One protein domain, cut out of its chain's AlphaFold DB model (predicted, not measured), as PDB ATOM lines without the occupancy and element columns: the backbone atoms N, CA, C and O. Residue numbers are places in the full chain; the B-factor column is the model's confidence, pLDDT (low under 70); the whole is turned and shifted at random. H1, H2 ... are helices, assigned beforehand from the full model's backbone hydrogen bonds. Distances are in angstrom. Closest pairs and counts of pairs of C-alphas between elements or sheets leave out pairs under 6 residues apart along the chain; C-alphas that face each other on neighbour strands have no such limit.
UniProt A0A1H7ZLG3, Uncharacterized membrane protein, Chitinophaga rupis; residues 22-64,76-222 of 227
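AT A GLANCE: This is residues 22 to 64 and 76 to 222 of the 227 residues of the protein "Uncharacterized membrane protein" of Chitinophaga rupis (UniProt A0A1H7ZLG3). Look for an elongated body of five long helices: H3 and H5 cross in its middle, H4 packs along H3, and H6 packs along H5. Long H2 runs beside this core and packs on H3 and H5 with parts of its length, while short H1 sits at one end, against the first part of H4. The printed part has 190 residues with six named helices, H1 to H6 in chain order, and no named strand; the class is all helix. The whole is compact, with a radius of gyration of the C-alphas of 17.9 A and spans of 57 by 31 by 26 A.

HOW THE PARTS SIT: Begin with H4, residues 118 to 150, which shares the longest count, 33 residues, with H2, residues 32 to 64. With H3, residues 76 to 102, they form an up-and-down bundle, each helix running against the one before it. H3 and H4 are a helical hairpin and touch at a shallow tilt of 19 degrees, closest at the C-alphas of Leu 86 and Gly 142, 4.3 A. H2 touches H3 with residues 54 to 61 alone, closest at the C-alphas of Ala 58 and Val 77, 6.3 A. H2 and H4 are close but not clearly touching, with the C-alphas of Met 39 and Phe 131 7.9 A apart. Next find H5, residues 161 to 185: it touches H3 at a steep tilt of 50 degrees, closest at the C-alphas of Met 84 and Gly 170, 4.0 A. H5 and H6, residues 198 to 221, are a helical hairpin, closest at the C-alphas of Gly 165 and Gly 216, 3.8 A. H1, residues 22 to 27, touches H4, closest at the C-alphas of Ile 23 and Thr 119, 5.5 A. In H1, H4 and H6 every O i to N i+4 pair is within hydrogen-bond range; the counts are 27 of 29 in H2, 22 of 23 in H3 and 19 of 21 in H5.

IN THESE COORDINATES: Find C-alpha 118 at (97.202, 184.602, 119.024); from there H4 runs 46.2 A to C-alpha 150 at (117.894, 150.402, 142.268). H2 spans 48.3 A, with a kink of 26 degrees near residue 39. H3 spans 35.6 A, H5 33.9 A, and H6 35.2 A, ending at C-alpha 221 at (128.387, 166.750, 151.524).

THE WHOLE: The C-alphas farthest apart, those of Glu 22 and Arg 64, are 59.9 A apart. Residues 65 to 75 are not printed, and C-alphas 64 and 76 stand 12.1 A apart across this cut. The links H3 to H4 and H5 to H6 are long. The mean pLDDT of the printed part is 94.8, and no printed residue is under 70.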
ATOM      1  N   GLU A  22      99.703 181.773 108.683       93.12
ATOM      2  CA  GLU A  22     100.604 182.701 109.375       93.12
ATOM      3  C   GLU A  22     101.375 181.981 110.479       93.12
ATOM      4  O   GLU A  22     102.594 182.097 110.533       93.12
ATOM      5  N   ILE A  23     100.689 181.157 111.280       94.62
ATOM      6  CA  ILE A  23     101.324 180.322 112.312       94.62
ATOM      7  C   ILE A  23     102.305 179.343 111.666       94.62
ATOM      8  O   ILE A  23     103.461 179.277 112.069       94.62
ATOM      9  N   LEU A  24     101.882 178.621 110.623       93.94
ATOM     10  CA  LEU A  24     102.752 177.663 109.934       93.94
ATOM     11  C   LEU A  24     103.984 178.328 109.320       93.94
ATOM     12  O   LEU A  24     105.071 177.771 109.411       93.94
ATOM     13  N   LYS A  25     103.829 179.507 108.706       94.00
ATOM     14  CA  LYS A  25     104.971 180.264 108.183       94.00
ATOM     15  C   LYS A  25     105.881 180.746 109.305       94.00
ATOM     16  O   LYS A  25     107.080 180.664 109.134       94.00
ATOM     17  N   GLY A  26     105.333 181.203 110.429       94.19
ATOM     18  CA  GLY A  26     106.134 181.632 111.577       94.19
ATOM     19  C   GLY A  26     106.860 180.490 112.295       94.19
ATOM     20  O   GLY A  26     107.886 180.724 112.920       94.19
ATOM     21  N   ILE A  27     106.356 179.254 112.203       95.38
ATOM     22  CA  ILE A  27     107.048 178.063 112.715       95.38
ATOM     23  C   ILE A  27     108.100 177.581 111.709       95.38
ATOM     24  O   ILE A  27     109.254 177.398 112.074       95.38
ATOM     25  N   TYR A  28     107.710 177.357 110.452       95.19
ATOM     26  CA  TYR A  28     108.523 176.689 109.427       95.19
ATOM     27  C   TYR A  28     109.135 177.670 108.412       95.19
ATOM     28  O   TYR A  28     109.107 177.421 107.203       95.19
ATOM     29  N   ASP A  29     109.661 178.799 108.884       93.19
ATOM     30  CA  ASP A  29     110.430 179.732 108.058       93.19
ATOM     31  C   ASP A  29     111.916 179.328 107.961       93.19
ATOM     32  O   ASP A  29     112.347 178.250 108.379       93.19
ATOM     33  N   SER A  30     112.735 180.223 107.400       93.38
ATOM     34  CA  SER A  30     114.187 180.052 107.336       93.38
ATOM     35  C   SER A  30     114.867 180.040 108.712       93.38
ATOM     36  O   SER A  30     116.022 179.622 108.802       93.38
ATOM     37  N   GLN A  31     114.180 180.475 109.774       94.38
ATOM     38  CA  GLN A  31     114.679 180.494 111.147       94.38
ATOM     39  C   GLN A  31     114.376 179.206 111.912       94.38
ATOM     40  O   GLN A  31     114.905 179.051 113.008       94.38
ATOM     41  N   PHE A  32     113.629 178.243 111.355       95.94
ATOM     42  CA  PHE A  32     113.336 176.978 112.040       95.94
ATOM     43  C   PHE A  32     114.603 176.269 112.554       95.94
ATOM     44  O   PHE A  32     114.745 176.028 113.752       95.94
ATOM     45  N   TYR A  33     115.565 175.964 111.676       96.25
ATOM     46  CA  TYR A  33     116.801 175.289 112.093       96.25
ATOM     47  C   TYR A  33     117.700 176.168 112.972       96.25
ATOM     48  O   TYR A  33     118.174 175.656 113.987       96.25
ATOM     49  N   PRO A  34     117.928 177.462 112.659       95.81
ATOM     50  CA  PRO A  34     118.614 178.367 113.574       95.81
ATOM     51  C   PRO A  34     118.000 178.380 114.975       95.81
ATOM     52  O   PRO A  34     118.723 178.140 115.936       95.81
ATOM     53  N   ASN A  35     116.688 178.575 115.114       95.19
ATOM     54  CA  ASN A  35     116.007 178.600 116.410       95.19
ATOM     55  C   ASN A  35     116.149 177.266 117.144       95.19
ATOM     56  O   ASN A  35     116.509 177.261 118.319       95.19
ATOM     57  N   LEU A  36     115.968 176.145 116.439       96.00
ATOM     58  CA  LEU A  36     116.159 174.815 117.008       96.00
ATOM     59  C   LEU A  36     117.587 174.623 117.533       96.00
ATOM     60  O   LEU A  36     117.767 174.217 118.673       96.00
ATOM     61  N   LEU A  37     118.612 174.942 116.738       95.00
ATOM     62  CA  LEU A  37     120.012 174.802 117.154       95.00
ATOM     63  C   LEU A  37     120.370 175.742 118.308       95.00
ATOM     64  O   LEU A  37     121.083 175.343 119.225       95.00
ATOM     65  N   THR A  38     119.861 176.973 118.265       93.50
ATOM     66  CA  THR A  38     120.107 177.997 119.286       93.50
ATOM     67  C   THR A  38     119.522 177.547 120.624       93.50
ATOM     68  O   THR A  38     120.243 177.506 121.614       93.50
ATOM     69  N   MET A  39     118.270 177.085 120.632       93.00
ATOM     70  CA  MET A  39     117.612 176.522 121.814       93.00
ATOM     71  C   MET A  39     118.299 175.242 122.320       93.00
ATOM     72  O   MET A  39     118.473 175.045 123.519       93.00
ATOM     73  N   LEU A  40     118.736 174.353 121.422       93.44
ATOM     74  CA  LEU A  40     119.423 173.120 121.825       93.44
ATOM     75  C   LEU A  40     120.840 173.352 122.349       93.44
ATOM     76  O   LEU A  40     121.394 172.468 123.008       93.44
ATOM     77  N   SER A  41     121.428 174.521 122.100       95.44
ATOM     78  CA  SER A  41     122.773 174.837 122.573       95.44
ATOM     79  C   SER A  41     122.871 174.798 124.104       95.44
ATOM     80  O   SER A  41     123.834 174.231 124.624       95.44
ATOM     81  N   ALA A  42     121.848 175.272 124.826       94.75
ATOM     82  CA  ALA A  42     121.798 175.213 126.286       94.75
ATOM     83  C   ALA A  42     121.801 173.764 126.800       94.75
ATOM     84  O   ALA A  42     122.593 173.419 127.679       94.75
ATOM     85  N   PHE A  43     121.015 172.872 126.186       94.19
ATOM     86  CA  PHE A  43     121.020 171.441 126.518       94.19
ATOM     87  C   PHE A  43     122.371 170.775 126.241       94.19
ATOM     88  O   PHE A  43     122.813 169.938 127.029       94.19
ATOM     89  N   ILE A  44     123.046 171.141 125.147       95.81
ATOM     90  CA  ILE A  44     124.375 170.609 124.813       95.81
ATOM     91  C   ILE A  44     125.401 171.056 125.856       95.81
ATOM     92  O   ILE A  44     126.140 170.222 126.385       95.81
ATOM     93  N   VAL A  45     125.432 172.350 126.188       96.56
ATOM     94  CA  VAL A  45     126.331 172.888 127.219       96.56
ATOM     95  C   VAL A  45     126.060 172.214 128.562       96.56
ATOM     96  O   VAL A  45     126.993 171.751 129.222       96.56
ATOM     97  N   LEU A  46     124.789 172.075 128.937       95.25
ATOM     98  CA  LEU A  46     124.381 171.410 130.166       95.25
ATOM     99  C   LEU A  46     124.829 169.942 130.204       95.25
ATOM    100  O   LEU A  46     125.390 169.497 131.207       95.25
ATOM    101  N   ALA A  47     124.662 169.199 129.107       94.75
ATOM    102  CA  ALA A  47     125.118 167.816 129.001       94.75
ATOM    103  C   ALA A  47     126.641 167.699 129.176       94.75
ATOM    104  O   ALA A  47     127.111 166.834 129.919       94.75
ATOM    105  N   VAL A  48     127.418 168.595 128.557       97.19
ATOM    106  CA  VAL A  48     128.881 168.638 128.708       97.19
ATOM    107  C   VAL A  48     129.276 168.918 130.160       97.19
ATOM    108  O   VAL A  48     130.105 168.192 130.714       97.19
ATOM    109  N   ILE A  49     128.655 169.913 130.804       96.31
ATOM    110  CA  ILE A  49     128.920 170.242 132.213       96.31
ATOM    111  C   ILE A  49     128.623 169.035 133.108       96.31
ATOM    112  O   ILE A  49     129.459 168.658 133.930       96.31
ATOM    113  N   VAL A  50     127.473 168.383 132.924       94.12
ATOM    114  CA  VAL A  50     127.089 167.193 133.696       94.12
ATOM    115  C   VAL A  50     128.111 166.068 133.528       94.12
ATOM    116  O   VAL A  50     128.557 165.503 134.527       94.12
ATOM    117  N   VAL A  51     128.540 165.764 132.301       95.06
ATOM    118  CA  VAL A  51     129.548 164.718 132.039       95.06
ATOM    119  C   VAL A  51     130.870 165.022 132.750       95.06
ATOM    120  O   VAL A  51     131.461 164.129 133.370       95.06
ATOM    121  N   ILE A  52     131.324 166.278 132.700       96.00
ATOM    122  CA  ILE A  52     132.544 166.731 133.380       96.00
ATOM    123  C   ILE A  52     132.402 166.566 134.897       96.00
ATOM    124  O   ILE A  52     133.253 165.930 135.525       96.00
ATOM    125  N   LEU A  53     131.316 167.077 135.486       93.06
ATOM    126  CA  LEU A  53     131.065 166.998 136.928       93.06
ATOM    127  C   LEU A  53     131.000 165.548 137.415       93.06
ATOM    128  O   LEU A  53     131.633 165.204 138.415       93.06
ATOM    129  N   VAL A  54     130.303 164.676 136.683       91.19
ATOM    130  CA  VAL A  54     130.188 163.248 137.011       91.19
ATOM    131  C   VAL A  54     131.548 162.560 136.930       91.19
ATOM    132  O   VAL A  54     131.901 161.783 137.818       91.19
ATOM    133  N   THR A  55     132.353 162.873 135.914       93.19
ATOM    134  CA  THR A  55     133.685 162.280 135.743       93.19
ATOM    135  C   THR A  55     134.636 162.712 136.862       93.19
ATOM    136  O   THR A  55     135.339 161.870 137.431       93.19
ATOM    137  N   ILE A  56     134.622 163.996 137.232       92.25
ATOM    138  CA  ILE A  56     135.400 164.525 138.361       92.25
ATOM    139  C   ILE A  56     134.941 163.876 139.673       92.25
ATOM    140  O   ILE A  56     135.773 163.375 140.432       92.25
ATOM    141  N   ALA A  57     133.632 163.819 139.931       88.69
ATOM    142  CA  ALA A  57     133.078 163.215 141.140       88.69
ATOM    143  C   ALA A  57     133.434 161.723 141.251       88.69
ATOM    144  O   ALA A  57     133.874 161.266 142.308       88.69
ATOM    145  N   ALA A  58     133.323 160.976 140.149       89.19
ATOM    146  CA  ALA A  58     133.680 159.564 140.093       89.19
ATOM    147  C   ALA A  58     135.182 159.343 140.328       89.19
ATOM    148  O   ALA A  58     135.561 158.442 141.080       89.19
ATOM    149  N   LYS A  59     136.046 160.175 139.730       91.00
ATOM    150  CA  LYS A  59     137.499 160.127 139.953       91.00
ATOM    151  C   LYS A  59     137.838 160.397 141.419       91.00
ATOM    152  O   LYS A  59     138.533 159.593 142.033       91.00
ATOM    153  N   ASN A  60     137.284 161.462 141.996       87.19
ATOM    154  CA  ASN A  60     137.514 161.837 143.392       87.19
ATOM    155  C   ASN A  60     137.034 160.755 144.368       87.19
ATOM    156  O   ASN A  60     137.718 160.462 145.348       87.19
ATOM    157  N   HIS A  61     135.885 160.130 144.098       84.81
ATOM    158  CA  HIS A  61     135.376 159.031 144.916       84.81
ATOM    159  C   HIS A  61     136.299 157.803 144.868       84.81
ATOM    160  O   HIS A  61     136.648 157.274 145.922       84.81
ATOM    161  N   ARG A  62     136.773 157.405 143.677       86.81
ATOM    162  CA  ARG A  62     137.755 156.313 143.535       86.81
ATOM    163  C   ARG A  62     139.061 156.607 144.273       86.81
ATOM    164  O   ARG A  62     139.559 155.739 144.982       86.81
ATOM    165  N   SER A  63     139.583 157.831 144.172       87.56
ATOM    166  CA  SER A  63     140.789 158.239 144.905       87.56
ATOM    167  C   SER A  63     140.602 158.181 146.426       87.56
ATOM    168  O   SER A  63     141.508 157.750 147.133       87.56
ATOM    169  N   ARG A  64     139.423 158.552 146.947       82.75
ATOM    170  CA  ARG A  64     139.114 158.462 148.389       82.75
ATOM    171  C   ARG A  64     139.022 157.023 148.894       82.75
ATOM    172  O   ARG A  64     139.491 156.762 149.998       82.75
ATOM    173  N   PRO A  76     128.155 157.876 146.789       75.50
ATOM    174  CA  PRO A  76     127.162 158.926 146.610       75.50
ATOM    175  C   PRO A  76     127.003 159.292 145.131       75.50
ATOM    176  O   PRO A  76     126.002 159.889 144.743       75.50
ATOM    177  N   VAL A  77     127.988 158.936 144.295       82.75
ATOM    178  CA  VAL A  77     128.091 159.385 142.904       82.75
ATOM    179  C   VAL A  77     126.949 158.837 142.043       82.75
ATOM    180  O   VAL A  77     126.305 159.659 141.395       82.75
ATOM    181  N   PRO A  78     126.618 157.528 142.038       87.94
ATOM    182  CA  PRO A  78     125.530 157.009 141.209       87.94
ATOM    183  C   PRO A  78     124.165 157.613 141.560       87.94
ATOM    184  O   PRO A  78     123.454 158.064 140.662       87.94
ATOM    185  N   LEU A  79     123.826 157.690 142.856       92.06
ATOM    186  CA  LEU A  79     122.545 158.240 143.310       92.06
ATOM    187  C   LEU A  79     122.443 159.738 143.030       92.06
ATOM    188  O   LEU A  79     121.454 160.188 142.456       92.06
ATOM    189  N   THR A  80     123.476 160.505 143.382       93.00
ATOM    190  CA  THR A  80     123.495 161.955 143.136       93.00
ATOM    191  C   THR A  80     123.439 162.246 141.639       93.00
ATOM    192  O   THR A  80     122.715 163.142 141.233       93.00
ATOM    193  N   THR A  81     124.123 161.457 140.801       93.94
ATOM    194  CA  THR A  81     124.092 161.620 139.337       93.94
ATOM    195  C   THR A  81     122.701 161.356 138.771       93.94
ATOM    196  O   THR A  81     122.176 162.197 138.048       93.94
ATOM    197  N   ALA A  82     122.079 160.222 139.114       95.50
ATOM    198  CA  ALA A  82     120.726 159.905 138.655       95.50
ATOM    199  C   ALA A  82     119.718 160.981 139.095       95.50
ATOM    200  O   ALA A  82     118.901 161.438 138.297       95.50
ATOM    201  N   SER A  83     119.834 161.436 140.345       96.62
ATOM    202  CA  SER A  83     118.983 162.487 140.913       96.62
ATOM    203  C   SER A  83     119.229 163.850 140.263       96.62
ATOM    204  O   SER A  83     118.285 164.588 140.031       96.62
ATOM    205  N   MET A  84     120.473 164.181 139.918       97.50
ATOM    206  CA  MET A  84     120.829 165.426 139.233       97.50
ATOM    207  C   MET A  84     120.292 165.465 137.804       97.50
ATOM    208  O   MET A  84     119.698 166.463 137.411       97.50
ATOM    209  N   VAL A  85     120.425 164.375 137.043       98.12
ATOM    210  CA  VAL A  85     119.827 164.281 135.700       98.12
ATOM    211  C   VAL A  85     118.305 164.415 135.782       98.12
ATOM    212  O   VAL A  85     117.714 165.171 135.017       98.12
ATOM    213  N   LEU A  86     117.672 163.754 136.755       98.19
ATOM    214  CA  LEU A  86     116.238 163.901 136.988       98.19
ATOM    215  C   LEU A  86     115.861 165.344 137.370       98.19
ATOM    216  O   LEU A  86     114.888 165.877 136.849       98.19
ATOM    217  N   GLY A  87     116.654 165.989 138.230       98.44
ATOM    218  CA  GLY A  87     116.459 167.371 138.667       98.44
ATOM    219  C   GLY A  87     116.556 168.385 137.532       98.44
ATOM    220  O   GLY A  87     115.768 169.319 137.504       98.44
ATOM    221  N   ILE A  88     117.456 168.174 136.564       98.62
ATOM    222  CA  ILE A  88     117.536 168.998 135.347       98.62
ATOM    223  C   ILE A  88     116.219 168.936 134.573       98.62
ATOM    224  O   ILE A  88     115.630 169.967 134.269       98.62
ATOM    225  N   GLY A  89     115.746 167.722 134.269       98.31
ATOM    226  CA  GLY A  89     114.530 167.546 133.478       98.31
ATOM    227  C   GLY A  89     113.285 168.075 134.193       98.31
ATOM    228  O   GLY A  89     112.456 168.738 133.577       98.31
ATOM    229  N   LEU A  90     113.171 167.830 135.504       98.62
ATOM    230  CA  LEU A  90     112.082 168.373 136.320       98.62
ATOM    231  C   LEU A  90     112.155 169.898 136.439       98.62
ATOM    232  O   LEU A  90     111.115 170.544 136.398       98.62
ATOM    233  N   GLY A  91     113.355 170.473 136.549       98.50
ATOM    234  CA  GLY A  91     113.556 171.919 136.557       98.50
ATOM    235  C   GLY A  91     113.077 172.575 135.268       98.50
ATOM    236  O   GLY A  91     112.307 173.528 135.334       98.50
ATOM    237  N   GLY A  92     113.425 171.995 134.115       98.19
ATOM    238  CA  GLY A  92     112.928 172.455 132.817       98.19
ATOM    239  C   GLY A  92     111.411 172.340 132.675       98.19
ATOM    240  O   GLY A  92     110.766 173.265 132.199       98.19
ATOM    241  N   PHE A  93     110.795 171.263 133.176       98.44
ATOM    242  CA  PHE A  93     109.331 171.195 133.243       98.44
ATOM    243  C   PHE A  93     108.727 172.250 134.163       98.44
ATOM    244  O   PHE A  93     107.674 172.787 133.851       98.44
ATOM    245  N   MET A  94     109.344 172.525 135.308       98.44
ATOM    246  CA  MET A  94     108.824 173.520 136.239       98.44
ATOM    247  C   MET A  94     108.909 174.928 135.656       98.44
ATOM    248  O   MET A  94     107.958 175.686 135.806       98.44
ATOM    249  N   ASP A  95     109.988 175.247 134.950       98.12
ATOM    250  CA  ASP A  95     110.113 176.473 134.166       98.12
ATOM    251  C   ASP A  95     109.036 176.552 133.066       98.12
ATOM    252  O   ASP A  95     108.170 177.427 133.097       98.12
ATOM    253  N   GLY A  96     108.966 175.556 132.181       97.56
ATOM    254  CA  GLY A  96     108.010 175.569 131.074       97.56
ATOM    255  C   GLY A  96     106.532 175.492 131.498       97.56
ATOM    256  O   GLY A  96     105.677 176.161 130.925       97.56
ATOM    257  N   ILE A  97     106.186 174.732 132.536       98.19
ATOM    258  CA  ILE A  97     104.799 174.645 133.018       98.19
ATOM    259  C   ILE A  97     104.450 175.884 133.838       98.19
ATOM    260  O   ILE A  97     103.437 176.534 133.577       98.19
ATOM    261  N   VAL A  98     105.246 176.216 134.859       98.38
ATOM    262  CA  VAL A  98     104.870 177.284 135.792       98.38
ATOM    263  C   VAL A  98     105.108 178.648 135.168       98.38
ATOM    264  O   VAL A  98     104.201 179.476 135.200       98.38
ATOM    265  N   LEU A  99     106.287 178.895 134.597       98.00
ATOM    266  CA  LEU A  99     106.634 180.211 134.070       98.00
ATOM    267  C   LEU A  99     106.048 180.429 132.670       98.00
ATOM    268  O   LEU A  99     105.406 181.464 132.472       98.00
ATOM    269  N   HIS A 100     106.132 179.448 131.756       98.06
ATOM    270  CA  HIS A 100     105.618 179.664 130.392       98.06
ATOM    271  C   HIS A 100     104.109 179.500 130.255       98.06
ATOM    272  O   HIS A 100     103.465 180.274 129.552       98.06
ATOM    273  N   GLN A 101     103.510 178.511 130.919       97.69
ATOM    274  CA  GLN A 101     102.111 178.152 130.647       97.69
ATOM    275  C   GLN A 101     101.127 178.674 131.696       97.69
ATOM    276  O   GLN A 101     100.069 179.198 131.335       97.69
ATOM    277  N   VAL A 102     101.449 178.531 132.985       98.25
ATOM    278  CA  VAL A 102     100.569 178.955 134.086       98.25
ATOM    279  C   VAL A 102     100.665 180.460 134.310       98.25
ATOM    280  O   VAL A 102      99.642 181.141 134.298       98.25
ATOM    281  N   LEU A 103     101.877 180.978 134.523       97.62
ATOM    282  CA  LEU A 103     102.096 182.402 134.767       97.62
ATOM    283  C   LEU A 103     102.224 183.203 133.473       97.62
ATOM    284  O   LEU A 103     101.892 184.386 133.474       97.62
ATOM    285  N   GLN A 104     102.669 182.564 132.386       97.25
ATOM    286  CA  GLN A 104     102.869 183.191 131.075       97.25
ATOM    287  C   GLN A 104     103.722 184.458 131.169       97.25
ATOM    288  O   GLN A 104     103.425 185.479 130.547       97.25
ATOM    289  N   VAL A 105     104.749 184.408 132.021       97.62
ATOM    290  CA  VAL A 105     105.671 185.533 132.226       97.62
ATOM    291  C   VAL A 105     106.679 185.650 131.090       97.62
ATOM    292  O   VAL A 105     107.124 186.760 130.789       97.62
ATOM    293  N   HIS A 106     106.969 184.523 130.442       98.00
ATOM    294  CA  HIS A 106     107.817 184.399 129.269       98.00
ATOM    295  C   HIS A 106     107.541 183.085 128.550       98.00
ATOM    296  O   HIS A 106     107.097 182.130 129.166       98.00
ATOM    297  N   GLU A 107     107.825 183.017 127.259       97.62
ATOM    298  CA  GLU A 107     107.805 181.780 126.475       97.62
ATOM    299  C   GLU A 107     109.139 181.615 125.732       97.62
ATOM    300  O   GLU A 107     109.879 182.592 125.585       97.62
ATOM    301  N   MET A 108     109.448 180.415 125.218       96.81
ATOM    302  CA  MET A 108     110.786 180.051 124.717       96.81
ATOM    303  C   MET A 108     111.438 181.071 123.770       96.81
ATOM    304  O   MET A 108     112.656 181.239 123.805       96.81
ATOM    305  N   LEU A 109     110.670 181.733 122.899       97.25
ATOM    306  CA  LEU A 109     111.178 182.731 121.950       97.25
ATOM    307  C   LEU A 109     110.514 184.103 122.127       97.25
ATOM    308  O   LEU A 109     110.528 184.903 121.193       97.25
ATOM    309  N   SER A 110     109.923 184.389 123.286       97.44
ATOM    310  CA  SER A 110     109.052 185.555 123.503       97.44
ATOM    311  C   SER A 110     109.729 186.918 123.280       97.44
ATOM    312  O   SER A 110     109.053 187.850 122.842       97.44
ATOM    313  N   ASN A 111     111.055 187.022 123.434       96.56
ATOM    314  CA  ASN A 111     111.810 188.245 123.107       96.56
ATOM    315  C   ASN A 111     112.101 188.390 121.599       96.56
ATOM    316  O   ASN A 111     112.367 189.484 121.104       96.56
ATOM    317  N   LYS A 112     112.048 187.294 120.830       94.56
ATOM    318  CA  LYS A 112     112.200 187.303 119.360       94.56
ATOM    319  C   LYS A 112     110.858 187.355 118.632       94.56
ATOM    320  O   LYS A 112     110.739 187.987 117.586       94.56
ATOM    321  N   ILE A 113     109.864 186.663 119.174       95.56
ATOM    322  CA  ILE A 113     108.511 186.522 118.645       95.56
ATOM    323  C   ILE A 113     107.562 186.906 119.783       95.56
ATOM    324  O   ILE A 113     107.212 186.045 120.590       95.56
ATOM    325  N   PRO A 114     107.133 188.178 119.863       95.75
ATOM    326  CA  PRO A 114     106.288 188.646 120.955       95.75
ATOM    327  C   PRO A 114     105.011 187.816 121.108       95.75
ATOM    328  O   PRO A 114     104.208 187.679 120.179       95.75
ATOM    329  N   ALA A 115     104.786 187.299 122.313       95.31
ATOM    330  CA  ALA A 115     103.644 186.453 122.654       95.31
ATOM    331  C   ALA A 115     102.384 187.262 123.034       95.31
ATOM    332  O   ALA A 115     101.612 186.891 123.917       95.31
ATOM    333  N   THR A 116     102.150 188.389 122.356       94.44
ATOM    334  CA  THR A 116     101.027 189.312 122.623       94.44
ATOM    335  C   THR A 116      99.835 189.108 121.687       94.44
ATOM    336  O   THR A 116      98.764 189.673 121.901       94.44
ATOM    337  N   THR A 117      99.999 188.287 120.649       94.31
ATOM    338  CA  THR A 117      98.952 187.948 119.676       94.31
ATOM    339  C   THR A 117      98.683 186.448 119.684       94.31
ATOM    340  O   THR A 117      99.541 185.660 120.080       94.31
ATOM    341  N   TYR A 118      97.515 186.027 119.192       92.94
ATOM    342  CA  TYR A 118      97.202 184.602 119.024       92.94
ATOM    343  C   TYR A 118      98.256 183.871 118.175       92.94
ATOM    344  O   TYR A 118      98.696 182.781 118.542       92.94
ATOM    345  N   THR A 119      98.703 184.489 117.076       94.00
ATOM    346  CA  THR A 119      99.752 183.939 116.206       94.00
ATOM    347  C   THR A 119     101.074 183.803 116.965       94.00
ATOM    348  O   THR A 119     101.651 182.718 116.979       94.00
ATOM    349  N   GLY A 120     101.512 184.858 117.662       95.31
ATOM    350  CA  GLY A 120     102.742 184.846 118.462       95.31
ATOM    351  C   GLY A 120     102.716 183.811 119.589       95.31
ATOM    352  O   GLY A 120     103.665 183.038 119.725       95.31
ATOM    353  N   LYS A 121     101.609 183.717 120.342       95.88
ATOM    354  CA  LYS A 121     101.424 182.675 121.366       95.88
ATOM    355  C   LYS A 121     101.420 181.274 120.770       95.88
ATOM    356  O   LYS A 121     102.034 180.381 121.335       95.88
ATOM    357  N   SER A 122     100.782 181.069 119.621       95.69
ATOM    358  CA  SER A 122     100.741 179.747 118.981       95.69
ATOM    359  C   SER A 122     102.117 179.290 118.488       95.69
ATOM    360  O   SER A 122     102.444 178.111 118.599       95.69
ATOM    361  N   ILE A 123     102.933 180.212 117.963       96.75
ATOM    362  CA  ILE A 123     104.313 179.914 117.560       96.75
ATOM    363  C   ILE A 123     105.166 179.597 118.795       96.75
ATOM    364  O   ILE A 123     105.859 178.585 118.810       96.75
ATOM    365  N   ASN A 124     105.090 180.413 119.849       97.62
ATOM    366  CA  ASN A 124     105.826 180.156 121.088       97.62
ATOM    367  C   ASN A 124     105.404 178.843 121.758       97.62
ATOM    368  O   ASN A 124     106.268 178.066 122.140       97.62
ATOM    369  N   MET A 125     104.109 178.522 121.783       97.06
ATOM    370  CA  MET A 125     103.591 177.249 122.298       97.06
ATOM    371  C   MET A 125     104.187 176.036 121.568       97.06
ATOM    372  O   MET A 125     104.429 174.994 122.178       97.06
ATOM    373  N   PHE A 126     104.448 176.152 120.261       97.31
ATOM    374  CA  PHE A 126     105.162 175.114 119.518       97.31
ATOM    375  C   PHE A 126     106.604 174.954 120.022       97.31
ATOM    376  O   PHE A 126     107.036 173.830 120.277       97.31
ATOM    377  N   TRP A 127     107.335 176.058 120.203       98.00
ATOM    378  CA  TRP A 127     108.717 176.034 120.692       98.00
ATOM    379  C   TRP A 127     108.823 175.562 122.145       98.00
ATOM    380  O   TRP A 127     109.673 174.722 122.438       98.00
ATOM    381  N   ASP A 128     107.900 175.980 123.014       98.00
ATOM    382  CA  ASP A 128     107.725 175.428 124.358       98.00
ATOM    383  C   ASP A 128     107.494 173.915 124.293       98.00
ATOM    384  O   ASP A 128     108.057 173.161 125.079       98.00
ATOM    385  N   GLY A 129     106.688 173.430 123.345       98.00
ATOM    386  CA  GLY A 129     106.462 171.998 123.136       98.00
ATOM    387  C   GLY A 129     107.738 171.229 122.780       98.00
ATOM    388  O   GLY A 129     107.974 170.145 123.318       98.00
ATOM    389  N   ILE A 130     108.593 171.791 121.916       98.19
ATOM    390  CA  ILE A 130     109.899 171.192 121.607       98.19
ATOM    391  C   ILE A 130     110.792 171.194 122.852       98.19
ATOM    392  O   ILE A 130     111.366 170.158 123.183       98.19
ATOM    393  N   PHE A 131     110.873 172.308 123.579       98.12
ATOM    394  CA  PHE A 131     111.617 172.396 124.836       98.12
ATOM    395  C   PHE A 131     111.162 171.336 125.859       98.12
ATOM    396  O   PHE A 131     111.983 170.573 126.378       98.12
ATOM    397  N   HIS A 132     109.850 171.194 126.071       98.38
ATOM    398  CA  HIS A 132     109.273 170.168 126.943       98.38
ATOM    399  C   HIS A 132     109.595 168.746 126.480       98.38
ATOM    400  O   HIS A 132     109.842 167.870 127.309       98.38
ATOM    401  N   PHE A 133     109.624 168.497 125.169       98.31
ATOM    402  CA  PHE A 133     110.021 167.197 124.639       98.31
ATOM    403  C   PHE A 133     111.464 166.847 125.032       98.31
ATOM    404  O   PHE A 133     111.719 165.730 125.485       98.31
ATOM    405  N   PHE A 134     112.403 167.795 124.959       97.50
ATOM    406  CA  PHE A 134     113.771 167.568 125.440       97.50
ATOM    407  C   PHE A 134     113.834 167.400 126.964       97.50
ATOM    408  O   PHE A 134     114.517 166.490 127.438       97.50
ATOM    409  N   CYS A 135     113.060 168.173 127.733       98.25
ATOM    410  CA  CYS A 135     112.928 167.972 129.181       98.25
ATOM    411  C   CYS A 135     112.436 166.553 129.513       98.25
ATOM    412  O   CYS A 135     112.999 165.888 130.384       98.25
ATOM    413  N   MET A 136     111.450 166.043 128.767       98.56
ATOM    414  CA  MET A 136     110.950 164.674 128.895       98.56
ATOM    415  C   MET A 136     112.055 163.641 128.664       98.56
ATOM    416  O   MET A 136     112.192 162.712 129.458       98.56
ATOM    417  N   LEU A 137     112.866 163.799 127.613       98.12
ATOM    418  CA  LEU A 137     113.984 162.889 127.342       98.12
ATOM    419  C   LEU A 137     115.000 162.877 128.492       98.12
ATOM    420  O   LEU A 137     115.488 161.808 128.868       98.12
ATOM    421  N   VAL A 138     115.280 164.036 129.090       98.19
ATOM    422  CA  VAL A 138     116.176 164.139 130.250       98.19
ATOM    423  C   VAL A 138     115.568 163.469 131.489       98.19
ATOM    424  O   VAL A 138     116.259 162.704 132.165       98.19
ATOM    425  N   VAL A 139     114.273 163.668 131.758       98.56
ATOM    426  CA  VAL A 139     113.560 162.960 132.837       98.56
ATOM    427  C   VAL A 139     113.618 161.445 132.630       98.56
ATOM    428  O   VAL A 139     113.968 160.717 133.558       98.56
ATOM    429  N   LEU A 140     113.344 160.959 131.415       98.56
ATOM    430  CA  LEU A 140     113.427 159.534 131.083       98.56
ATOM    431  C   LEU A 140     114.842 158.986 131.302       98.56
ATOM    432  O   LEU A 140     114.997 157.911 131.883       98.56
ATOM    433  N   ALA A 141     115.881 159.730 130.911       97.75
ATOM    434  CA  ALA A 141     117.264 159.355 131.191       97.75
ATOM    435  C   ALA A 141     117.533 159.258 132.705       97.75
ATOM    436  O   ALA A 141     118.116 158.272 133.160       97.75
ATOM    437  N   GLY A 142     117.058 160.226 133.495       97.19
ATOM    438  CA  GLY A 142     117.141 160.206 134.958       97.19
ATOM    439  C   GLY A 142     116.446 158.988 135.575       97.19
ATOM    440  O   GLY A 142     117.030 158.306 136.420       97.19
ATOM    441  N   ILE A 143     115.243 158.650 135.099       98.06
ATOM    442  CA  ILE A 143     114.491 157.458 135.524       98.06
ATOM    443  C   ILE A 143     115.257 156.177 135.181       98.06
ATOM    444  O   ILE A 143     115.386 155.303 136.036       98.06
ATOM    445  N   ILE A 144     115.813 156.057 133.972       97.25
ATOM    446  CA  ILE A 144     116.599 154.881 133.560       97.25
ATOM    447  C   ILE A 144     117.849 154.725 134.436       97.25
ATOM    448  O   ILE A 144     118.177 153.610 134.850       97.25
ATOM    449  N   LEU A 145     118.553 155.823 134.735       95.06
ATOM    450  CA  LEU A 145     119.711 155.807 135.633       95.06
ATOM    451  C   LEU A 145     119.312 155.378 137.049       95.06
ATOM    452  O   LEU A 145     119.989 154.540 137.647       95.06
ATOM    453  N   MET A 146     118.193 155.899 137.556       94.12
ATOM    454  CA  MET A 146     117.657 155.526 138.862       94.12
ATOM    455  C   MET A 146     117.243 154.049 138.904       94.12
ATOM    456  O   MET A 146     117.595 153.336 139.839       94.12
ATOM    457  N   TRP A 147     116.568 153.553 137.866       94.75
ATOM    458  CA  TRP A 147     116.166 152.151 137.750       94.75
ATOM    459  C   TRP A 147     117.372 151.208 137.755       94.75
ATOM    460  O   TRP A 147     117.386 150.220 138.489       94.75
ATOM    461  N   LYS A 148     118.414 151.525 136.974       92.06
ATOM    462  CA  LYS A 148     119.665 150.750 136.946       92.06
ATOM    463  C   LYS A 148     120.350 150.721 138.311       92.06
ATOM    464  O   LYS A 148     120.864 149.675 138.697       92.06
ATOM    465  N   LEU A 149     120.345 151.845 139.027       90.38
ATOM    466  CA  LEU A 149     120.887 151.931 140.380       90.38
ATOM    467  C   LEU A 149     120.108 151.036 141.354       90.38
ATOM    468  O   LEU A 149     120.713 150.224 142.047       90.38
ATOM    469  N   LEU A 150     118.777 151.154 141.368       88.88
ATOM    470  CA  LEU A 150     117.894 150.402 142.268       88.88
ATOM    471  C   LEU A 150     117.842 148.899 141.961       88.88
ATOM    472  O   LEU A 150     117.593 148.102 142.859       88.88
ATOM    473  N   SER A 151     118.097 148.505 140.712       89.06
ATOM    474  CA  SER A 151     118.165 147.094 140.299       89.06
ATOM    475  C   SER A 151     119.494 146.416 140.668       89.06
ATOM    476  O   SER A 151     119.646 145.208 140.488       89.06
ATOM    477  N   GLY A 152     120.489 147.180 141.130       83.69
ATOM    478  CA  GLY A 152     121.789 146.656 141.542       83.69
ATOM    479  C   GLY A 152     121.768 145.999 142.927       83.69
ATOM    480  O   GLY A 152     120.847 146.176 143.714       83.69
ATOM    481  N   LYS A 153     122.837 145.259 143.257       70.88
ATOM    482  CA  LYS A 153     123.034 144.629 144.583       70.88
ATOM    483  C   LYS A 153     123.734 145.537 145.612       70.88
ATOM    484  O   LYS A 153     124.115 145.066 146.678       70.88
ATOM    485  N   GLY A 154     123.991 146.799 145.265       71.44
ATOM    486  CA  GLY A 154     124.696 147.746 146.131       71.44
ATOM    487  C   GLY A 154     123.771 148.361 147.176       71.44
ATOM    488  O   GLY A 154     122.589 148.560 146.907       71.44
ATOM    489  N   ASP A 155     124.315 148.688 148.348       77.19
ATOM    490  CA  ASP A 155     123.580 149.461 149.347       77.19
ATOM    491  C   ASP A 155     123.453 150.928 148.902       77.19
ATOM    492  O   ASP A 155     124.382 151.503 148.320       77.19
ATOM    493  N   ILE A 156     122.284 151.522 149.137       81.94
ATOM    494  CA  ILE A 156     121.907 152.852 148.641       81.94
ATOM    495  C   ILE A 156     121.483 153.702 149.832       81.94
ATOM    496  O   ILE A 156     120.729 153.246 150.689       81.94
ATOM    497  N   ASP A 157     121.918 154.962 149.863       82.44
ATOM    498  CA  ASP A 157     121.495 155.888 150.909       82.44
ATOM    499  C   ASP A 157     119.983 156.153 150.819       82.44
ATOM    500  O   ASP A 157     119.486 156.723 149.844       82.44
ATOM    501  N   ARG A 158     119.257 155.761 151.870       84.81
ATOM    502  CA  ARG A 158     117.803 155.943 152.010       84.81
ATOM    503  C   ARG A 158     117.415 157.156 152.849       84.81
ATOM    504  O   ARG A 158     116.236 157.370 153.101       84.81
ATOM    505  N   SER A 159     118.376 157.972 153.276       87.44
ATOM    506  CA  SER A 159     118.115 159.175 154.073       87.44
ATOM    507  C   SER A 159     117.361 160.279 153.320       87.44
ATOM    508  O   SER A 159     116.934 161.258 153.928       87.44
ATOM    509  N   GLY A 160     117.271 160.170 151.991       89.00
ATOM    510  CA  GLY A 160     116.692 161.179 151.107       89.00
ATOM    511  C   GLY A 160     117.605 162.377 150.828       89.00
ATOM    512  O   GLY A 160     117.324 163.134 149.901       89.00
ATOM    513  N   LYS A 161     118.723 162.549 151.551       91.56
ATOM    514  CA  LYS A 161     119.589 163.729 151.387       91.56
ATOM    515  C   LYS A 161     120.359 163.722 150.075       91.56
ATOM    516  O   LYS A 161     120.382 164.746 149.402       91.56
ATOM    517  N   LEU A 162     120.944 162.589 149.680       91.88
ATOM    518  CA  LEU A 162     121.626 162.478 148.385       91.88
ATOM    519  C   LEU A 162     120.658 162.625 147.208       91.88
ATOM    520  O   LEU A 162     120.993 163.261 146.212       91.88
ATOM    521  N   PHE A 163     119.446 162.082 147.347       94.50
ATOM    522  CA  PHE A 163     118.400 162.215 146.339       94.50
ATOM    523  C   PHE A 163     117.933 163.670 146.200       94.50
ATOM    524  O   PHE A 163     118.071 164.266 145.135       94.50
ATOM    525  N   GLY A 164     117.460 164.280 147.292       96.31
ATOM    526  CA  GLY A 164     116.993 165.669 147.293       96.31
ATOM    527  C   GLY A 164     118.102 166.669 146.966       96.31
ATOM    528  O   GLY A 164     117.886 167.616 146.214       96.31
ATOM    529  N   GLY A 165     119.314 166.428 147.464       96.31
ATOM    530  CA  GLY A 165     120.482 167.241 147.149       96.31
ATOM    531  C   GLY A 165     120.863 167.161 145.674       96.31
ATOM    532  O   GLY A 165     121.085 168.195 145.052       96.31
ATOM    533  N   GLY A 166     120.860 165.961 145.089       96.56
ATOM    534  CA  GLY A 166     121.067 165.776 143.654       96.56
ATOM    535  C   GLY A 166     119.989 166.460 142.810       96.56
ATOM    536  O   GLY A 166     120.340 167.165 141.870       96.56
ATOM    537  N   LEU A 167     118.706 166.339 143.176       98.25
ATOM    538  CA  LEU A 167     117.607 167.041 142.497       98.25
ATOM    539  C   LEU A 167     117.816 168.562 142.480       98.25
ATOM    540  O   LEU A 167     117.727 169.176 141.419       98.25
ATOM    541  N   LEU A 168     118.135 169.159 143.635       98.50
ATOM    542  CA  LEU A 168     118.392 170.599 143.748       98.50
ATOM    543  C   LEU A 168     119.625 171.038 142.956       98.50
ATOM    544  O   LEU A 168     119.595 172.093 142.327       98.50
ATOM    545  N   LEU A 169     120.689 170.227 142.955       98.25
ATOM    546  CA  LEU A 169     121.872 170.482 142.133       98.25
ATOM    547  C   LEU A 169     121.526 170.471 140.642       98.25
ATOM    548  O   LEU A 169     121.965 171.347 139.907       98.25
ATOM    549  N   GLY A 170     120.730 169.495 140.202       98.38
ATOM    550  CA  GLY A 170     120.309 169.370 138.811       98.38
ATOM    551  C   GLY A 170     119.451 170.538 138.349       98.38
ATOM    552  O   GLY A 170     119.755 171.166 137.341       98.38
ATOM    553  N   TRP A 171     118.414 170.863 139.118       98.69
ATOM    554  CA  TRP A 171     117.523 171.974 138.797       98.69
ATOM    555  C   TRP A 171     118.267 173.312 138.852       98.69
ATOM    556  O   TRP A 171     118.242 174.069 137.886       98.69
ATOM    557  N   GLY A 172     119.021 173.581 139.922       98.56
ATOM    558  CA  GLY A 172     119.821 174.803 140.012       98.56
ATOM    559  C   GLY A 172     120.802 174.944 138.844       98.56
ATOM    560  O   GLY A 172     120.958 176.035 138.306       98.56
ATOM    561  N   LEU A 173     121.421 173.844 138.400       98.38
ATOM    562  CA  LEU A 173     122.316 173.860 137.245       98.38
ATOM    563  C   LEU A 173     121.571 174.147 135.935       98.38
ATOM    564  O   LEU A 173     122.069 174.936 135.137       98.38
ATOM    565  N   PHE A 174     120.401 173.537 135.727       98.56
ATOM    566  CA  PHE A 174     119.538 173.831 134.583       98.56
ATOM    567  C   PHE A 174     119.228 175.331 134.508       98.56
ATOM    568  O   PHE A 174     119.564 175.956 133.506       98.56
ATOM    569  N   ASN A 175     118.721 175.922 135.593       98.38
ATOM    570  CA  ASN A 175     118.378 177.342 135.615       98.38
ATOM    571  C   ASN A 175     119.598 178.258 135.401       98.38
ATOM    572  O   ASN A 175     119.480 179.307 134.781       98.38
ATOM    573  N   ILE A 176     120.783 177.912 135.921       98.50
ATOM    574  CA  ILE A 176     121.989 178.715 135.655       98.50
ATOM    575  C   ILE A 176     122.335 178.679 134.167       98.50
ATOM    576  O   ILE A 176     122.660 179.715 133.594       98.50
ATOM    577  N   VAL A 177     122.305 177.501 133.543       98.25
ATOM    578  CA  VAL A 177     122.664 177.375 132.127       98.25
ATOM    579  C   VAL A 177     121.634 178.077 131.248       98.25
ATOM    580  O   VAL A 177     122.035 178.884 130.418       98.25
ATOM    581  N   GLU A 178     120.346 177.830 131.474       97.56
ATOM    582  CA  GLU A 178     119.233 178.503 130.796       97.56
ATOM    583  C   GLU A 178     119.343 180.028 130.995       97.56
ATOM    584  O   GLU A 178     119.550 180.771 130.039       97.56
ATOM    585  N   GLY A 179     119.427 180.505 132.238       97.06
ATOM    586  CA  GLY A 179     119.447 181.939 132.512       97.06
ATOM    587  C   GLY A 179     120.692 182.682 132.016       97.06
ATOM    588  O   GLY A 179     120.632 183.883 131.756       97.06
ATOM    589  N   LEU A 180     121.838 182.015 131.866       97.88
ATOM    590  CA  LEU A 180     123.027 182.631 131.267       97.88
ATOM    591  C   LEU A 180     122.992 182.566 129.736       97.88
ATOM    592  O   LEU A 180     123.380 183.525 129.065       97.88
ATOM    593  N   ILE A 181     122.562 181.439 129.173       97.50
ATOM    594  CA  ILE A 181     122.608 181.210 127.731       97.50
ATOM    595  C   ILE A 181     121.387 181.828 127.060       97.50
ATOM    596  O   ILE A 181     121.548 182.683 126.194       97.50
ATOM    597  N   ASP A 182     120.185 181.461 127.471       96.75
ATOM    598  CA  ASP A 182     118.955 181.825 126.781       96.75
ATOM    599  C   ASP A 182     118.491 183.235 127.163       96.75
ATOM    600  O   ASP A 182     118.185 184.020 126.260       96.75
ATOM    601  N   HIS A 183     118.569 183.635 128.440       95.81
ATOM    602  CA  HIS A 183     118.195 185.002 128.835       95.81
ATOM    603  C   HIS A 183     119.256 186.065 128.511       95.81
ATOM    604  O   HIS A 183     118.933 187.148 128.020       95.81
ATOM    605  N   GLN A 184     120.536 185.805 128.802       95.94
ATOM    606  CA  GLN A 184     121.574 186.846 128.739       95.94
ATOM    607  C   GLN A 184     122.370 186.842 127.431       95.94
ATOM    608  O   GLN A 184     122.558 187.905 126.829       95.94
ATOM    609  N   LEU A 185     122.850 185.674 126.996       96.94
ATOM    610  CA  LEU A 185     123.734 185.560 125.835       96.94
ATOM    611  C   LEU A 185     122.960 185.593 124.511       96.94
ATOM    612  O   LEU A 185     123.258 186.405 123.636       96.94
ATOM    613  N   LEU A 186     121.973 184.710 124.367       96.38
ATOM    614  CA  LEU A 186     121.185 184.508 123.148       96.38
ATOM    615  C   LEU A 186     119.930 185.381 123.116       96.38
ATOM    616  O   LEU A 186     119.394 185.622 122.030       96.38
ATOM    617  N   LYS A 187     119.494 185.867 124.288       96.19
ATOM    618  CA  LYS A 187     118.325 186.738 124.478       96.19
ATOM    619  C   LYS A 187     117.088 186.180 123.775       96.19
ATOM    620  O   LYS A 187     116.430 186.878 123.001       96.19
ATOM    621  N   LEU A 188     116.814 184.895 123.981       96.56
ATOM    622  CA  LEU A 188     115.637 184.225 123.434       96.56
ATOM    623  C   LEU A 188     114.355 184.724 124.107       96.56
ATOM    624  O   LEU A 188     113.347 184.925 123.429       96.56
ATOM    625  N   HIS A 189     114.435 184.974 125.410       97.50
ATOM    626  CA  HIS A 189     113.375 185.493 126.266       97.50
ATOM    627  C   HIS A 189     113.988 186.114 127.530       97.50
ATOM    628  O   HIS A 189     115.191 186.004 127.759       97.50
ATOM    629  N   ASN A 190     113.192 186.812 128.328       97.75
ATOM    630  CA  ASN A 190     113.542 187.269 129.671       97.75
ATOM    631  C   ASN A 190     112.580 186.627 130.666       97.75
ATOM    632  O   ASN A 190     111.440 186.391 130.311       97.75
ATOM    633  N   VAL A 191     112.969 186.468 131.932       97.12
ATOM    634  CA  VAL A 191     112.107 185.839 132.962       97.12
ATOM    635  C   VAL A 191     110.752 186.549 133.130       97.12
ATOM    636  O   VAL A 191     109.765 185.945 133.535       97.12
ATOM    637  N   ILE A 192     110.706 187.865 132.896       96.94
ATOM    638  CA  ILE A 192     109.464 188.650 132.906       96.94
ATOM    639  C   ILE A 192     109.490 189.597 131.709       96.94
ATOM    640  O   ILE A 192     110.032 190.707 131.796       96.94
ATOM    641  N   GLU A 193     108.881 189.165 130.608       95.25
ATOM    642  CA  GLU A 193     108.973 189.819 129.297       95.25
ATOM    643  C   GLU A 193     108.269 191.187 129.249       95.25
ATOM    644  O   GLU A 193     108.618 192.062 128.466       95.25
ATOM    645  N   PHE A 194     107.283 191.406 130.120       92.25
ATOM    646  CA  PHE A 194     106.526 192.661 130.209       92.25
ATOM    647  C   PHE A 194     107.041 193.622 131.294       92.25
ATOM    648  O   PHE A 194     106.377 194.610 131.619       92.25
ATOM    649  N   SER A 195     108.194 193.340 131.909       93.06
ATOM    650  CA  SER A 195     108.755 194.208 132.949       93.06
ATOM    651  C   SER A 195     109.498 195.410 132.353       93.06
ATOM    652  O   SER A 195     110.166 195.305 131.336       93.06
ATOM    653  N   ALA A 196     109.452 196.574 133.008       92.38
ATOM    654  CA  ALA A 196     110.214 197.744 132.542       92.38
ATOM    655  C   ALA A 196     111.744 197.553 132.650       92.38
ATOM    656  O   ALA A 196     112.510 198.239 131.978       92.38
ATOM    657  N   ASN A 197     112.194 196.638 133.517       94.19
ATOM    658  CA  ASN A 197     113.598 196.283 133.698       94.19
ATOM    659  C   ASN A 197     113.757 194.757 133.740       94.19
ATOM    660  O   ASN A 197     113.705 194.146 134.811       94.19
ATOM    661  N   HIS A 198     114.014 194.160 132.575       95.56
ATOM    662  CA  HIS A 198     114.161 192.710 132.413       95.56
ATOM    663  C   HIS A 198     115.280 192.111 133.284       95.56
ATOM    664  O   HIS A 198     115.183 190.972 133.745       95.56
ATOM    665  N   ASN A 199     116.331 192.888 133.577       95.94
ATOM    666  CA  ASN A 199     117.485 192.399 134.333       95.94
ATOM    667  C   ASN A 199     117.118 191.985 135.760       95.94
ATOM    668  O   ASN A 199     117.719 191.058 136.294       95.94
ATOM    669  N   THR A 200     116.141 192.648 136.386       96.31
ATOM    670  CA  THR A 200     115.727 192.309 137.752       96.31
ATOM    671  C   THR A 200     115.191 190.879 137.822       96.31
ATOM    672  O   THR A 200     115.633 190.117 138.680       96.31
ATOM    673  N   GLY A 201     114.311 190.489 136.894       96.62
ATOM    674  CA  GLY A 201     113.800 189.118 136.806       96.62
ATOM    675  C   GLY A 201     114.917 188.111 136.529       96.62
ATOM    676  O   GLY A 201     115.071 187.143 137.275       96.62
ATOM    677  N   ASN A 202     115.762 188.398 135.533       97.31
ATOM    678  CA  ASN A 202     116.872 187.522 135.144       97.31
ATOM    679  C   ASN A 202     117.860 187.281 136.305       97.31
ATOM    680  O   ASN A 202     118.292 186.154 136.538       97.31
ATOM    681  N   PHE A 203     118.194 188.312 137.091       97.94
ATOM    682  CA  PHE A 203     119.091 188.157 138.242       97.94
ATOM    683  C   PHE A 203     118.438 187.475 139.445       97.94
ATOM    684  O   PHE A 203     119.120 186.719 140.136       97.94
ATOM    685  N   ILE A 204     117.142 187.691 139.696       97.75
ATOM    686  CA  ILE A 204     116.416 186.949 140.739       97.75
ATOM    687  C   ILE A 204     116.421 185.454 140.407       97.75
ATOM    688  O   ILE A 204     116.732 184.639 141.277       97.75
ATOM    689  N   PHE A 205     116.159 185.099 139.149       98.19
ATOM    690  CA  PHE A 205     116.194 183.716 138.683       98.19
ATOM    691  C   PHE A 205     117.570 183.072 138.899       98.19
ATOM    692  O   PHE A 205     117.667 182.010 139.518       98.19
ATOM    693  N   LEU A 206     118.661 183.753 138.525       98.44
ATOM    694  CA  LEU A 206     120.022 183.282 138.811       98.44
ATOM    695  C   LEU A 206     120.304 183.174 140.320       98.44
ATOM    696  O   LEU A 206     120.900 182.195 140.768       98.44
ATOM    697  N   GLY A 207     119.851 184.140 141.124       98.50
ATOM    698  CA  GLY A 207     120.025 184.137 142.578       98.50
ATOM    699  C   GLY A 207     119.358 182.938 143.257       98.50
ATOM    700  O   GLY A 207     119.991 182.248 144.062       98.50
ATOM    701  N   VAL A 208     118.110 182.630 142.884       98.44
ATOM    702  CA  VAL A 208     117.395 181.427 143.350       98.44
ATOM    703  C   VAL A 208     118.147 180.161 142.937       98.44
ATOM    704  O   VAL A 208     118.302 179.238 143.735       98.44
ATOM    705  N   SER A 209     118.698 180.141 141.727       98.31
ATOM    706  CA  SER A 209     119.443 178.997 141.195       98.31
ATOM    707  C   SER A 209     120.731 178.724 141.971       98.31
ATOM    708  O   SER A 209     121.003 177.582 142.347       98.31
ATOM    709  N   VAL A 210     121.492 179.770 142.315       98.56
ATOM    710  CA  VAL A 210     122.665 179.656 143.198       98.56
ATOM    711  C   VAL A 210     122.260 179.130 144.575       98.56
ATOM    712  O   VAL A 210     122.927 178.243 145.110       98.56
ATOM    713  N   MET A 211     121.155 179.617 145.142       98.62
ATOM    714  CA  MET A 211     120.649 179.122 146.426       98.62
ATOM    715  C   MET A 211     120.336 177.619 146.367       98.62
ATOM    716  O   MET A 211     120.738 176.876 147.264       98.62
ATOM    717  N   MET A 212     119.684 177.149 145.299       98.56
ATOM    718  CA  MET A 212     119.403 175.723 145.094       98.56
ATOM    719  C   MET A 212     120.688 174.895 145.000       98.56
ATOM    720  O   MET A 212     120.792 173.861 145.664       98.56
ATOM    721  N   LEU A 213     121.693 175.373 144.254       98.12
ATOM    722  CA  LEU A 213     123.000 174.718 144.156       98.12
ATOM    723  C   LEU A 213     123.693 174.612 145.520       98.12
ATOM    724  O   LEU A 213     124.209 173.550 145.870       98.12
ATOM    725  N   VAL A 214     123.678 175.685 146.316       98.12
ATOM    726  CA  VAL A 214     124.282 175.707 147.658       98.12
ATOM    727  C   VAL A 214     123.580 174.720 148.589       98.12
ATOM    728  O   VAL A 214     124.246 173.907 149.233       98.12
ATOM    729  N   ILE A 215     122.245 174.741 148.643       98.06
ATOM    730  CA  ILE A 215     121.472 173.815 149.483       98.06
ATOM    731  C   ILE A 215     121.731 172.370 149.044       98.06
ATOM    732  O   ILE A 215     122.028 171.515 149.883       98.06
ATOM    733  N   GLY A 216     121.686 172.101 147.737       96.75
ATOM    734  CA  GLY A 216     121.954 170.780 147.179       96.75
ATOM    735  C   GLY A 216     123.356 170.271 147.522       96.75
ATOM    736  O   GLY A 216     123.513 169.144 147.997       96.75
ATOM    737  N   TYR A 217     124.373 171.126 147.391       95.12
ATOM    738  CA  TYR A 217     125.752 170.804 147.755       95.12
ATOM    739  C   TYR A 217     125.901 170.480 149.248       95.12
ATOM    740  O   TYR A 217     126.546 169.492 149.612       95.12
ATOM    741  N   VAL A 218     125.277 171.267 150.130       94.75
ATOM    742  CA  VAL A 218     125.292 171.020 151.581       94.75
ATOM    743  C   VAL A 218     124.630 169.682 151.920       94.75
ATOM    744  O   VAL A 218     125.146 168.939 152.755       94.75
ATOM    745  N   LEU A 219     123.516 169.334 151.269       93.19
ATOM    746  CA  LEU A 219     122.842 168.051 151.483       93.19
ATOM    747  C   LEU A 219     123.708 166.859 151.056       93.19
ATOM    748  O   LEU A 219     123.759 165.869 151.783       93.19
ATOM    749  N   VAL A 220     124.422 166.974 149.933       90.88
ATOM    750  CA  VAL A 220     125.276 165.897 149.399       90.88
ATOM    751  C   VAL A 220     126.576 165.714 150.193       90.88
ATOM    752  O   VAL A 220     127.135 164.618 150.233       90.88
ATOM    753  N   THR A 221     127.080 166.769 150.837       86.19
ATOM    754  CA  THR A 221     128.387 166.750 151.524       86.19
ATOM    755  C   THR A 221     128.319 166.514 153.028       86.19
ATOM    756  O   THR A 221     129.338 166.162 153.633       86.19
ATOM    757  N   ARG A 222     127.151 166.672 153.662       81.31
ATOM    758  CA  ARG A 222     126.983 166.382 155.094       81.31
ATOM    759  C   ARG A 222     127.325 164.915 155.381       81.31
ATOM    760  O   ARG A 222     126.697 164.009 154.843       81.31
TER     761      ARG A 222